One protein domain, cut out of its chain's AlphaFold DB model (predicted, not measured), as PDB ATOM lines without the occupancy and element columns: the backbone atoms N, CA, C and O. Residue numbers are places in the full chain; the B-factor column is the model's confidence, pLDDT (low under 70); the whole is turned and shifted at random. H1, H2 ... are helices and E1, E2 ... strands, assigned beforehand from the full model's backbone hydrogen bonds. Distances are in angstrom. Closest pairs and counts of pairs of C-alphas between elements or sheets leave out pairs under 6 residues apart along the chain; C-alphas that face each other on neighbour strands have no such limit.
ATOM      1  N   HIS A   4     -14.626 -89.533 -15.959       79.56
ATOM      2  CA  HIS A   4     -13.873 -89.272 -17.176       79.56
ATOM      3  C   HIS A   4     -13.679 -87.772 -17.334       79.56
ATOM      4  O   HIS A   4     -14.638 -87.007 -17.225       79.56
ATOM      5  N   GLU A   5     -12.452 -87.374 -17.647       87.44
ATOM      6  CA  GLU A   5     -12.107 -85.996 -17.983       87.44
ATOM      7  C   GLU A   5     -11.667 -85.899 -19.443       87.44
ATOM      8  O   GLU A   5     -11.151 -86.855 -20.023       87.44
ATOM      9  N   SER A   6     -11.864 -84.727 -20.043       90.62
ATOM     10  CA  SER A   6     -11.346 -84.430 -21.377       90.62
ATOM     11  C   SER A   6      -9.819 -84.392 -21.368       90.62
ATOM     12  O   SER A   6      -9.214 -83.552 -20.704       90.62
ATOM     13  N   LEU A   7      -9.194 -85.251 -22.170       93.19
ATOM     14  CA  LEU A   7      -7.758 -85.258 -22.424       93.19
ATOM     15  C   LEU A   7      -7.408 -84.133 -23.406       93.19
ATOM     16  O   LEU A   7      -7.279 -84.358 -24.603       93.19
ATOM     17  N   SER A   8      -7.331 -82.894 -22.929       90.19
ATOM     18  CA  SER A   8      -7.228 -81.690 -23.771       90.19
ATOM     19  C   SER A   8      -5.905 -81.557 -24.541       90.19
ATOM     20  O   SER A   8      -5.866 -80.940 -25.608       90.19
ATOM     21  N   ASP A   9      -4.835 -82.174 -24.048       91.69
ATOM     22  CA  ASP A   9      -3.476 -82.133 -24.590       91.69
ATOM     23  C   ASP A   9      -3.141 -83.321 -25.510       91.69
ATOM     24  O   ASP A   9      -1.995 -83.457 -25.950       91.69
ATOM     25  N   TRP A  10      -4.137 -84.136 -25.882       93.81
ATOM     26  CA  TRP A  10      -3.969 -85.370 -26.666       93.81
ATOM     27  C   TRP A  10      -3.134 -85.210 -27.944       93.81
ATOM     28  O   TRP A  10      -2.457 -86.144 -28.374       93.81
ATOM     29  N   ARG A  11      -3.138 -84.021 -28.564       93.12
ATOM     30  CA  ARG A  11      -2.356 -83.738 -29.782       93.12
ATOM     31  C   ARG A  11      -0.850 -83.914 -29.574       93.12
ATOM     32  O   ARG A  11      -0.149 -84.278 -30.523       93.12
ATOM     33  N   SER A  12      -0.374 -83.674 -28.354       91.81
ATOM     34  CA  SER A  12       1.032 -83.799 -27.959       91.81
ATOM     35  C   SER A  12       1.462 -85.240 -27.669       91.81
ATOM     36  O   SER A  12       2.645 -85.555 -27.778       91.81
ATOM     37  N   LEU A  13       0.517 -86.130 -27.361       92.94
ATOM     38  CA  LEU A  13       0.803 -87.523 -27.017       92.94
ATOM     39  C   LEU A  13       1.087 -88.356 -28.276       92.94
ATOM     40  O   LEU A  13       0.586 -88.024 -29.346       92.94
ATOM     41  N   PRO A  14       1.862 -89.446 -28.215       92.69
ATOM     42  CA  PRO A  14       1.956 -90.416 -29.309       92.69
ATOM     43  C   PRO A  14       0.583 -90.997 -29.697       92.69
ATOM     44  O   PRO A  14      -0.253 -91.217 -28.825       92.69
ATOM     45  N   MET A  15       0.352 -91.300 -30.984       93.12
ATOM     46  CA  MET A  15      -0.919 -91.896 -31.450       93.12
ATOM     47  C   MET A  15      -1.230 -93.215 -30.735       93.12
ATOM     48  O   MET A  15      -2.369 -93.452 -30.345       93.12
ATOM     49  N   SER A  16      -0.206 -94.034 -30.500       93.94
ATOM     50  CA  SER A  16      -0.323 -95.299 -29.771       93.94
ATOM     51  C   SER A  16      -0.749 -95.139 -28.310       93.94
ATOM     52  O   SER A  16      -1.338 -96.060 -27.762       93.94
ATOM     53  N   MET A  17      -0.497 -93.988 -27.670       95.06
ATOM     54  CA  MET A  17      -0.956 -93.732 -26.296       95.06
ATOM     55  C   MET A  17      -2.443 -93.382 -26.221       95.06
ATOM     56  O   MET A  17      -3.020 -93.439 -25.142       95.06
ATOM     57  N   LEU A  18      -3.058 -93.014 -27.346       95.50
ATOM     58  CA  LEU A  18      -4.492 -92.741 -27.429       95.50
ATOM     59  C   LEU A  18      -5.304 -94.020 -27.683       95.50
ATOM     60  O   LEU A  18      -6.531 -93.978 -27.619       95.50
ATOM     61  N   ASP A  19      -4.640 -95.147 -27.958       95.94
ATOM     62  CA  ASP A  19      -5.277 -96.456 -28.085       95.94
ATOM     63  C   ASP A  19      -6.030 -96.821 -26.797       95.94
ATOM     64  O   ASP A  19      -5.580 -96.524 -25.686       95.94
ATOM     65  N   GLY A  20      -7.218 -97.403 -26.944       94.69
ATOM     66  CA  GLY A  20      -8.079 -97.800 -25.833       94.69
ATOM     67  C   GLY A  20      -8.737 -96.650 -25.063       94.69
ATOM     68  O   GLY A  20      -9.549 -96.913 -24.178       94.69
ATOM     69  N   HIS A  21      -8.455 -95.381 -25.378       95.50
ATOM     70  CA  HIS A  21      -9.178 -94.267 -24.763       95.50
ATOM     71  C   HIS A  21     -10.595 -94.183 -25.329       95.50
ATOM     72  O   HIS A  21     -10.803 -94.303 -26.538       95.50
ATOM     73  N   ARG A  22     -11.581 -93.923 -24.467       95.50
ATOM     74  CA  ARG A  22     -12.940 -93.613 -24.921       95.50
ATOM     75  C   ARG A  22     -12.944 -92.256 -25.622       95.50
ATOM     76  O   ARG A  22     -12.316 -91.309 -25.153       95.50
ATOM     77  N   ALA A  23     -13.672 -92.137 -26.719       96.12
ATOM     78  CA  ALA A  23     -13.853 -90.899 -27.452       96.12
ATOM     79  C   ALA A  23     -15.329 -90.678 -27.779       96.12
ATOM     80  O   ALA A  23     -16.055 -91.606 -28.133       96.12
ATOM     81  N   ILE A  24     -15.741 -89.416 -27.688       96.06
ATOM     82  CA  ILE A  24     -17.039 -88.939 -28.154       96.06
ATOM     83  C   ILE A  24     -16.780 -88.049 -29.364       96.06
ATOM     84  O   ILE A  24     -16.079 -87.036 -29.277       96.06
ATOM     85  N   ILE A  25     -17.333 -88.446 -30.502       96.06
ATOM     86  CA  ILE A  25     -17.121 -87.821 -31.803       96.06
ATOM     87  C   ILE A  25     -18.459 -87.348 -32.341       96.06
ATOM     88  O   ILE A  25     -19.414 -88.115 -32.408       96.06
ATOM     89  N   GLN A  26     -18.511 -86.091 -32.763       96.62
ATOM     90  CA  GLN A  26     -19.634 -85.544 -33.504       96.62
ATOM     91  C   GLN A  26     -19.227 -85.389 -34.965       96.62
ATOM     92  O   GLN A  26     -18.257 -84.692 -35.265       96.62
ATOM     93  N   LEU A  27     -19.983 -86.004 -35.867       95.00
ATOM     94  CA  LEU A  27     -19.824 -85.830 -37.305       95.00
ATOM     95  C   LEU A  27     -20.573 -84.581 -37.796       95.00
ATOM     96  O   LEU A  27     -21.467 -84.058 -37.121       95.00
ATOM     97  N   ASN A  28     -20.192 -84.077 -38.968       94.38
ATOM     98  CA  ASN A  28     -20.752 -82.858 -39.554       94.38
ATOM     99  C   ASN A  28     -22.263 -82.956 -39.801       94.38
ATOM    100  O   ASN A  28     -22.978 -81.976 -39.599       94.38
ATOM    101  N   GLU A  29     -22.756 -84.134 -40.178       93.31
ATOM    102  CA  GLU A  29     -24.179 -84.405 -40.387       93.31
ATOM    103  C   GLU A  29     -24.974 -84.606 -39.084       93.31
ATOM    104  O   GLU A  29     -26.188 -84.788 -39.122       93.31
ATOM    105  N   GLY A  30     -24.314 -84.527 -37.922       93.25
ATOM    106  CA  GLY A  30     -24.949 -84.547 -36.603       93.25
ATOM    107  C   GLY A  30     -24.898 -85.891 -35.875       93.25
ATOM    108  O   GLY A  30     -25.254 -85.936 -34.698       93.25
ATOM    109  N   THR A  31     -24.421 -86.957 -36.523       94.62
ATOM    110  CA  THR A  31     -24.205 -88.270 -35.898       94.62
ATOM    111  C   THR A  31     -23.225 -88.159 -34.730       94.62
ATOM    112  O   THR A  31     -22.190 -87.500 -34.845       94.62
ATOM    113  N   ILE A  32     -23.530 -88.830 -33.617       96.12
ATOM    114  CA  ILE A  32     -22.622 -88.953 -32.473       96.12
ATOM    115  C   ILE A  32     -22.142 -90.397 -32.387       96.12
ATOM    116  O   ILE A  32     -22.949 -91.323 -32.335       96.12
ATOM    117  N   ILE A  33     -20.825 -90.568 -32.355       95.25
ATOM    118  CA  ILE A  33     -20.160 -91.845 -32.129       95.25
ATOM    119  C   ILE A  33     -19.529 -91.793 -30.740       95.25
ATOM    120  O   ILE A  33     -18.775 -90.873 -30.429       95.25
ATOM    121  N   ASP A  34     -19.838 -92.790 -29.923       95.44
ATOM    122  CA  ASP A  34     -19.285 -92.977 -28.586       95.44
ATOM    123  C   ASP A  34     -18.688 -94.379 -28.514       95.44
ATOM    124  O   ASP A  34     -19.395 -95.373 -28.691       95.44
ATOM    125  N   GLY A  35     -17.375 -94.460 -28.326       95.31
ATOM    126  CA  GLY A  35     -16.669 -95.733 -28.328       95.31
ATOM    127  C   GLY A  35     -15.193 -95.585 -28.007       95.31
ATOM    128  O   GLY A  35     -14.726 -94.508 -27.648       95.31
ATOM    129  N   TYR A  36     -14.451 -96.680 -28.129       96.06
ATOM    130  CA  TYR A  36     -13.024 -96.718 -27.816       96.06
ATOM    131  C   TYR A  36     -12.184 -96.529 -29.071       96.06
ATOM    132  O   TYR A  36     -12.524 -97.029 -30.143       96.06
ATOM    133  N   LEU A  37     -11.097 -95.777 -28.937       96.50
ATOM    134  CA  LEU A  37     -10.143 -95.577 -30.011       96.50
ATOM    135  C   LEU A  37      -9.281 -96.822 -30.206       96.50
ATOM    136  O   LEU A  37      -8.849 -97.452 -29.245       96.50
ATOM    137  N   ARG A  38      -8.992 -97.122 -31.468       97.00
ATOM    138  CA  ARG A  38      -8.113 -98.194 -31.907       97.00
ATOM    139  C   ARG A  38      -7.011 -97.643 -32.791       97.00
ATOM    140  O   ARG A  38      -7.290 -97.055 -33.839       97.00
ATOM    141  N   TYR A  39      -5.770 -97.864 -32.393       95.94
ATOM    142  CA  TYR A  39      -4.584 -97.486 -33.141       95.94
ATOM    143  C   TYR A  39      -4.308 -98.479 -34.277       95.94
ATOM    144  O   TYR A  39      -4.188 -99.687 -34.069       95.94
ATOM    145  N   VAL A  40      -4.205 -97.960 -35.502       93.19
ATOM    146  CA  VAL A  40      -3.988 -98.736 -36.727       93.19
ATOM    147  C   VAL A  40      -2.888 -98.073 -37.565       93.19
ATOM    148  O   VAL A  40      -3.159 -97.130 -38.315       93.19
ATOM    149  N   PRO A  41      -1.630 -98.533 -37.463       91.25
ATOM    150  CA  PRO A  41      -0.563 -98.084 -38.346       91.25
ATOM    151  C   PRO A  41      -0.639 -98.775 -39.708       91.25
ATOM    152  O   PRO A  41      -0.934 -99.965 -39.819       91.25
ATOM    153  N   SER A  42      -0.303 -98.040 -40.761       88.94
ATOM    154  CA  SER A  42      -0.240 -98.549 -42.127       88.94
ATOM    155  C   SER A  42       0.960 -97.974 -42.875       88.94
ATOM    156  O   SER A  42       1.403 -96.854 -42.619       88.94
ATOM    157  N   LYS A  43       1.513 -98.747 -43.814       84.94
ATOM    158  CA  LYS A  43       2.545 -98.247 -44.727       84.94
ATOM    159  C   LYS A  43       1.880 -97.501 -45.879       84.94
ATOM    160  O   LYS A  43       0.992 -98.048 -46.534       84.94
ATOM    161  N   LEU A  44       2.339 -96.287 -46.162       77.00
ATOM    162  CA  LEU A  44       1.949 -95.563 -47.367       77.00
ATOM    163  C   LEU A  44       2.522 -96.288 -48.586       77.00
ATOM    164  O   LEU A  44       3.723 -96.555 -48.665       77.00
ATOM    165  N   ARG A  45       1.655 -96.638 -49.542       67.88
ATOM    166  CA  ARG A  45       2.097 -97.282 -50.782       67.88
ATOM    167  C   ARG A  45       2.916 -96.301 -51.618       67.88
ATOM    168  O   ARG A  45       2.508 -95.168 -51.858       67.88
ATOM    169  N   LYS A  46       4.037 -96.807 -52.134       58.81
ATOM    170  CA  LYS A  46       5.032 -96.105 -52.966       58.81
ATOM    171  C   LYS A  46       4.468 -95.517 -54.274       58.81
ATOM    172  O   LYS A  46       5.119 -94.698 -54.914       58.81
ATOM    173  N   GLU A  47       3.263 -95.924 -54.674       56.38
ATOM    174  CA  GLU A  47       2.585 -95.509 -55.913       56.38
ATOM    175  C   GLU A  47       2.168 -94.024 -55.917       56.38
ATOM    176  O   GLU A  47       1.955 -93.435 -56.977       56.38
ATOM    177  N   LEU A  48       2.143 -93.371 -54.749       55.78
ATOM    178  CA  LEU A  48       2.046 -91.915 -54.637       55.78
ATOM    179  C   LEU A  48       3.410 -91.272 -54.954       55.78
ATOM    180  O   LEU A  48       4.182 -90.925 -54.066       55.78
ATOM    181  N   ARG A  49       3.706 -91.157 -56.258       48.78
ATOM    182  CA  ARG A  49       4.713 -90.271 -56.883       48.78
ATOM    183  C   ARG A  49       5.995 -90.050 -56.056       48.78
ATOM    184  O   ARG A  49       6.230 -88.962 -55.541       48.78
ATOM    185  N   GLY A  50       6.861 -91.061 -55.992       54.59
ATOM    186  CA  GLY A  50       8.264 -90.870 -55.596       54.59
ATOM    187  C   GLY A  50       8.531 -90.683 -54.098       54.59
ATOM    188  O   GLY A  50       9.653 -90.334 -53.739       54.59
ATOM    189  N   ALA A  51       7.553 -90.933 -53.225       54.88
ATOM    190  CA  ALA A  51       7.766 -90.873 -51.784       54.88
ATOM    191  C   ALA A  51       8.617 -92.058 -51.280       54.88
ATOM    192  O   ALA A  51       8.376 -93.223 -51.617       54.88
ATOM    193  N   THR A  52       9.613 -91.743 -50.451       56.50
ATOM    194  CA  THR A  52      10.273 -92.663 -49.515       56.50
ATOM    195  C   THR A  52       9.221 -93.404 -48.686       56.50
ATOM    196  O   THR A  52       8.128 -92.881 -48.474       56.50
ATOM    197  N   GLU A  53       9.523 -94.628 -48.241       67.56
ATOM    198  CA  GLU A  53       8.618 -95.413 -47.390       67.56
ATOM    199  C   GLU A  53       8.051 -94.541 -46.259       67.56
ATOM    200  O   GLU A  53       8.806 -93.998 -45.455       67.56
ATOM    201  N   GLY A  54       6.729 -94.364 -46.242       75.25
ATOM    202  CA  GLY A  54       6.046 -93.521 -45.268       75.25
ATOM    203  C   GLY A  54       5.137 -94.334 -44.360       75.25
ATOM    204  O   GLY A  54       4.623 -95.382 -44.760       75.25
ATOM    205  N   ILE A  55       4.920 -93.855 -43.140       85.81
ATOM    206  CA  ILE A  55       3.991 -94.462 -42.182       85.81
ATOM    207  C   ILE A  55       2.793 -93.529 -42.041       85.81
ATOM    208  O   ILE A  55       2.958 -92.331 -41.819       85.81
ATOM    209  N   CYS A  56       1.592 -94.078 -42.179       90.38
ATOM    210  CA  CYS A  56       0.351 -93.419 -41.809       90.38
ATOM    211  C   CYS A  56      -0.185 -94.086 -40.543       90.38
ATOM    212  O   CYS A  56      -0.550 -95.262 -40.548       90.38
ATOM    213  N   GLU A  57      -0.212 -93.328 -39.460       94.25
ATOM    214  CA  GLU A  57      -0.822 -93.703 -38.195       94.25
ATOM    215  C   GLU A  57      -2.273 -93.233 -38.196       94.25
ATOM    216  O   GLU A  57      -2.551 -92.070 -38.479       94.25
ATOM    217  N   SER A  58      -3.206 -94.123 -37.879       95.00
ATOM    218  CA  SER A  58      -4.628 -93.792 -37.785       95.00
ATOM    219  C   SER A  58      -5.195 -94.211 -36.434       95.00
ATOM    220  O   SER A  58      -4.799 -95.238 -35.888       95.00
ATOM    221  N   LEU A  59      -6.139 -93.434 -35.910       96.25
ATOM    222  CA  LEU A  59      -7.035 -93.857 -34.834       96.25
ATOM    223  C   LEU A  59      -8.435 -93.998 -35.414       96.25
ATOM    224  O   LEU A  59      -8.904 -93.101 -36.113       96.25
ATOM    225  N   MET A  60      -9.082 -95.122 -35.138       95.56
ATOM    226  CA  MET A  60     -10.459 -95.439 -35.529       95.56
ATOM    227  C   MET A  60     -11.291 -95.648 -34.269       95.56
ATOM    228  O   MET A  60     -10.724 -95.930 -33.222       95.56
ATOM    229  N   VAL A  61     -12.616 -95.558 -34.349       95.31
ATOM    230  CA  VAL A  61     -13.463 -96.059 -33.253       95.31
ATOM    231  C   VAL A  61     -13.687 -97.554 -33.461       95.31
ATOM    232  O   VAL A  61     -13.913 -97.992 -34.588       95.31
ATOM    233  N   GLU A  62     -13.623 -98.359 -32.403       92.69
ATOM    234  CA  GLU A  62     -13.930 -99.788 -32.487       92.69
ATOM    235  C   GLU A  62     -15.306-100.033 -33.131       92.69
ATOM    236  O   GLU A  62     -16.308 -99.426 -32.762       92.69
ATOM    237  N   GLY A  63     -15.348-100.912 -34.137       87.94
ATOM    238  CA  GLY A  63     -16.561-101.183 -34.920       87.94
ATOM    239  C   GLY A  63     -16.866-100.158 -36.023       87.94
ATOM    240  O   GLY A  63     -17.778-100.390 -36.814       87.94
ATOM    241  N   VAL A  64     -16.088 -99.075 -36.136       88.31
ATOM    242  CA  VAL A  64     -16.213 -98.049 -37.182       88.31
ATOM    243  C   VAL A  64     -14.992 -98.094 -38.102       88.31
ATOM    244  O   VAL A  64     -13.866 -97.836 -37.693       88.31
ATOM    245  N   TYR A  65     -15.213 -98.390 -39.383       81.75
ATOM    246  CA  TYR A  65     -14.143 -98.578 -40.378       81.75
ATOM    247  C   TYR A  65     -13.568 -97.273 -40.961       81.75
ATOM    248  O   TYR A  65     -12.881 -97.305 -41.982       81.75
ATOM    249  N   GLN A  66     -13.854 -96.123 -40.350       86.56
ATOM    250  CA  GLN A  66     -13.342 -94.823 -40.781       86.56
ATOM    251  C   GLN A  66     -12.370 -94.261 -39.732       86.56
ATOM    252  O   GLN A  66     -12.696 -94.255 -38.541       86.56
ATOM    253  N   PRO A  67     -11.173 -93.800 -40.145       92.19
ATOM    254  CA  PRO A  67     -10.258 -93.116 -39.243       92.19
ATOM    255  C   PRO A  67     -10.853 -91.783 -38.795       92.19
ATOM    256  O   PRO A  67     -11.546 -91.126 -39.559       92.19
ATOM    257  N   VAL A  68     -10.555 -91.383 -37.564       94.69
ATOM    258  CA  VAL A  68     -10.999 -90.121 -36.949       94.69
ATOM    259  C   VAL A  68      -9.834 -89.161 -36.721       94.69
ATOM    260  O   VAL A  68     -10.004 -87.942 -36.764       94.69
ATOM    261  N   ILE A  69      -8.631 -89.707 -36.531       95.69
ATOM    262  CA  ILE A  69      -7.377 -88.963 -36.436       95.69
ATOM    263  C   ILE A  69      -6.350 -89.672 -37.306       95.69
ATOM    264  O   ILE A  69      -6.244 -90.899 -37.258       95.69
ATOM    265  N   ILE A  70      -5.571 -88.901 -38.057       94.44
ATOM    266  CA  ILE A  70      -4.457 -89.393 -38.862       94.44
ATOM    267  C   ILE A  70      -3.177 -88.608 -38.559       94.44
ATOM    268  O   ILE A  70      -3.215 -87.415 -38.259       94.44
ATOM    269  N   SER A  71      -2.030 -89.272 -38.661       92.81
ATOM    270  CA  SER A  71      -0.709 -88.647 -38.735       92.81
ATOM    271  C   SER A  71       0.106 -89.342 -39.819       92.81
ATOM    272  O   SER A  71       0.055 -90.562 -39.967       92.81
ATOM    273  N   VAL A  72       0.847 -88.562 -40.601       89.38
ATOM    274  CA  VAL A  72       1.691 -89.063 -41.688       89.38
ATOM    275  C   VAL A  72       3.142 -88.733 -41.382       89.38
ATOM    276  O   VAL A  72       3.469 -87.579 -41.116       89.38
ATOM    277  N   ASN A  73       4.012 -89.740 -41.455       84.62
ATOM    278  CA  ASN A  73       5.460 -89.631 -41.261       84.62
ATOM    279  C   ASN A  73       5.848 -88.937 -39.945       84.62
ATOM    280  O   ASN A  73       6.738 -88.090 -39.934       84.62
ATOM    281  N   ALA A  74       5.155 -89.276 -38.849       77.56
ATOM    282  CA  ALA A  74       5.306 -88.640 -37.536       77.56
ATOM    283  C   ALA A  74       5.082 -87.110 -37.542       77.56
ATOM    284  O   ALA A  74       5.551 -86.396 -36.654       77.56
ATOM    285  N   GLY A  75       4.364 -86.598 -38.544       82.62
ATOM    286  CA  GLY A  75       3.927 -85.213 -38.606       82.62
ATOM    287  C   GLY A  75       2.825 -84.896 -37.593       82.62
ATOM    288  O   GLY A  75       2.479 -85.687 -36.708       82.62
ATOM    289  N   GLY A  76       2.230 -83.713 -37.747       88.25
ATOM    290  CA  GLY A  76       1.090 -83.293 -36.937       88.25
ATOM    291  C   GLY A  76      -0.068 -84.297 -36.984       88.25
ATOM    292  O   GLY A  76      -0.262 -85.008 -37.968       88.25
ATOM    293  N   LYS A  77      -0.841 -84.359 -35.896       93.88
ATOM    294  CA  LYS A  77      -2.094 -85.120 -35.864       93.88
ATOM    295  C   LYS A  77      -3.215 -84.262 -36.408       93.88
ATOM    296  O   LYS A  77      -3.427 -83.140 -35.941       93.88
ATOM    297  N   HIS A  78      -3.964 -84.828 -37.334       94.12
ATOM    298  CA  HIS A  78      -5.074 -84.169 -37.990       94.12
ATOM    299  C   HIS A  78      -6.350 -84.940 -37.696       94.12
ATOM    300  O   HIS A  78      -6.406 -86.155 -37.868       94.12
ATOM    301  N   VAL A  79      -7.364 -84.220 -37.227       95.69
ATOM    302  CA  VAL A  79      -8.732 -84.734 -37.206       95.69
ATOM    303  C   VAL A  79      -9.199 -84.800 -38.657       95.69
ATOM    304  O   VAL A  79      -8.940 -83.860 -39.410       95.69
ATOM    305  N   VAL A  80      -9.810 -85.912 -39.060       94.00
ATOM    306  CA  VAL A  80     -10.231 -86.101 -40.454       94.00
ATOM    307  C   VAL A  80     -11.377 -85.166 -40.832       94.00
ATOM    308  O   VAL A  80     -12.200 -84.782 -39.994       94.00
ATOM    309  N   ASP A  81     -11.467 -84.864 -42.123       90.62
ATOM    310  CA  ASP A  81     -12.611 -84.152 -42.679       90.62
ATOM    311  C   ASP A  81     -13.904 -84.941 -42.419       90.62
ATOM    312  O   ASP A  81     -13.948 -86.162 -42.559       90.62
ATOM    313  N   GLY A  82     -14.967 -84.241 -42.018       91.19
ATOM    314  CA  GLY A  82     -16.239 -84.862 -41.627       91.19
ATOM    315  C   GLY A  82     -16.459 -84.940 -40.116       91.19
ATOM    316  O   GLY A  82     -17.607 -85.019 -39.683       91.19
ATOM    317  N   VAL A  83     -15.403 -84.834 -39.303       94.38
ATOM    318  CA  VAL A  83     -15.524 -84.736 -37.842       94.38
ATOM    319  C   VAL A  83     -15.668 -83.271 -37.430       94.38
ATOM    320  O   VAL A  83     -14.753 -82.465 -37.588       94.38
ATOM    321  N   LYS A  84     -16.821 -82.932 -36.852       95.25
ATOM    322  CA  LYS A  84     -17.139 -81.596 -36.336       95.25
ATOM    323  C   LYS A  84     -16.495 -81.336 -34.977       95.25
ATOM    324  O   LYS A  84     -16.003 -80.241 -34.718       95.25
ATOM    325  N   ALA A  85     -16.545 -82.329 -34.093       95.06
ATOM    326  CA  ALA A  85     -15.968 -82.250 -32.759       95.06
ATOM    327  C   ALA A  85     -15.443 -83.618 -32.318       95.06
ATOM    328  O   ALA A  85     -16.031 -84.652 -32.629       95.06
ATOM    329  N   LEU A  86     -14.344 -83.604 -31.568       95.50
ATOM    330  CA  LEU A  86     -13.700 -84.785 -31.010       95.50
ATOM    331  C   LEU A  86     -13.326 -84.493 -29.560       95.50
ATOM    332  O   LEU A  86     -12.569 -83.557 -29.293       95.50
ATOM    333  N   ASN A  87     -13.817 -85.325 -28.647       96.25
ATOM    334  CA  ASN A  87     -13.420 -85.320 -27.250       96.25
ATOM    335  C   ASN A  87     -12.856 -86.694 -26.880       96.25
ATOM    336  O   ASN A  87     -13.588 -87.681 -26.912       96.25
ATOM    337  N   ILE A  88     -11.569 -86.757 -26.541       96.62
ATOM    338  CA  ILE A  88     -10.924 -87.974 -26.036       96.62
ATOM    339  C   ILE A  88     -10.966 -87.915 -24.518       96.62
ATOM    340  O   ILE A  88     -10.657 -86.881 -23.927       96.62
ATOM    341  N   LEU A  89     -11.369 -89.010 -23.892       94.81
ATOM    342  CA  LEU A  89     -11.585 -89.097 -22.463       94.81
ATOM    343  C   LEU A  89     -10.456 -89.875 -21.799       94.81
ATOM    344  O   LEU A  89     -10.095 -90.963 -22.245       94.81
ATOM    345  N   LYS A  90      -9.952 -89.340 -20.691       90.25
ATOM    346  CA  LYS A  90      -9.043 -90.019 -19.770       90.25
ATOM    347  C   LYS A  90      -9.840 -90.514 -18.567       90.25
ATOM    348  O   LYS A  90     -10.643 -89.766 -18.010       90.25
ATOM    349  N   GLU A  91      -9.623 -91.762 -18.164       85.06
ATOM    350  CA  GLU A  91     -10.136 -92.256 -16.884       85.06
ATOM    351  C   GLU A  91      -9.406 -91.587 -15.720       85.06
ATOM    352  O   GLU A  91      -8.175 -91.524 -15.685       85.06
ATOM    353  N   VAL A  92     -10.176 -91.112 -14.746       79.88
ATOM    354  CA  VAL A  92      -9.668 -90.642 -13.462       79.88
ATOM    355  C   VAL A  92     -10.248 -91.513 -12.356       79.88
ATOM    356  O   VAL A  92     -11.457 -91.747 -12.275       79.88
ATOM    357  N   SER A  93      -9.353 -92.040 -11.520       67.31
ATOM    358  CA  SER A  93      -9.731 -92.739 -10.297       67.31
ATOM    359  C   SER A  93     -10.327 -91.726  -9.322       67.31
ATOM    360  O   SER A  93      -9.725 -90.679  -9.085       67.31
TER     361      SER A  93
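Overview. This is residues 4 to 93 of the 94 residues of an uncharacterized protein of Bifidobacterium adolescentis (UniProt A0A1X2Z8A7). One antiparallel sheet bends back on itself at E3 into two leaves, E1 E6 E2 and E4 E5, that are partly face to face; little H1 packs on it by E3 and E4. The long hairpin E3 and E4 with its link makes much of the length. The printed part has 90 residues, mostly strand, in chain order E1 H1 E2 E3 E4 E5 E6, with sheet order E1 E6 E2 E3 E4 E5. It is compact, with a radius of gyration of the C-alphas of 13.8 A and spans of 46 by 31 by 21 A.

Along the chain. Find C-alpha 32 at (-22.622, -88.953, -32.473); E3, residues 32 to 44, runs 29.5 A from there and bends by 86 degrees at residue 35. E4, residues 54 to 61, spans 23.1 A, and E5, residues 67 to 72, 12.9 A. E2, residues 22 to 27, spans 16.2 A. E6, residues 83 to 92, runs 25.8 A to C-alpha 92 at (-9.668, -90.642, -13.462). E1, residues 4 to 6, spans 6.9 A and H1, residues 15 to 18, 5.4 A.

Arrangement. E2 E3 E4 E5 form a meander, each strand the antiparallel neighbour of the one before. Look for N 25 and O 33 at 2.8 A, N 40 and O 58 at 2.8 A, and N 57 and O 71 at 2.8 A. E6 pairs with E2 at N 24 and O 87, 2.9 A, and with E1 at N 5 and O 90, 3.0 A. E1, H1, E2 are a split strand-helix-strand unit, two strands running the same way with E6 between them, its crossover right-handed. H1 is on the sheet at a height of 6.2 A; the C-alphas of Ser 16 and Tyr 39 are its closest to E3, 5.9 A. H1 is too short for an O i to N i+4 pair; its 1 O i to N i+3 pair is within range.

Size, cuts and confidence. The C-alphas of Arg 49 and Ser 93, the two farthest apart, are 48.8 A apart. The printed part has no cut and no long link. Look for pLDDT under 70 at residues 45 to 53 and 93.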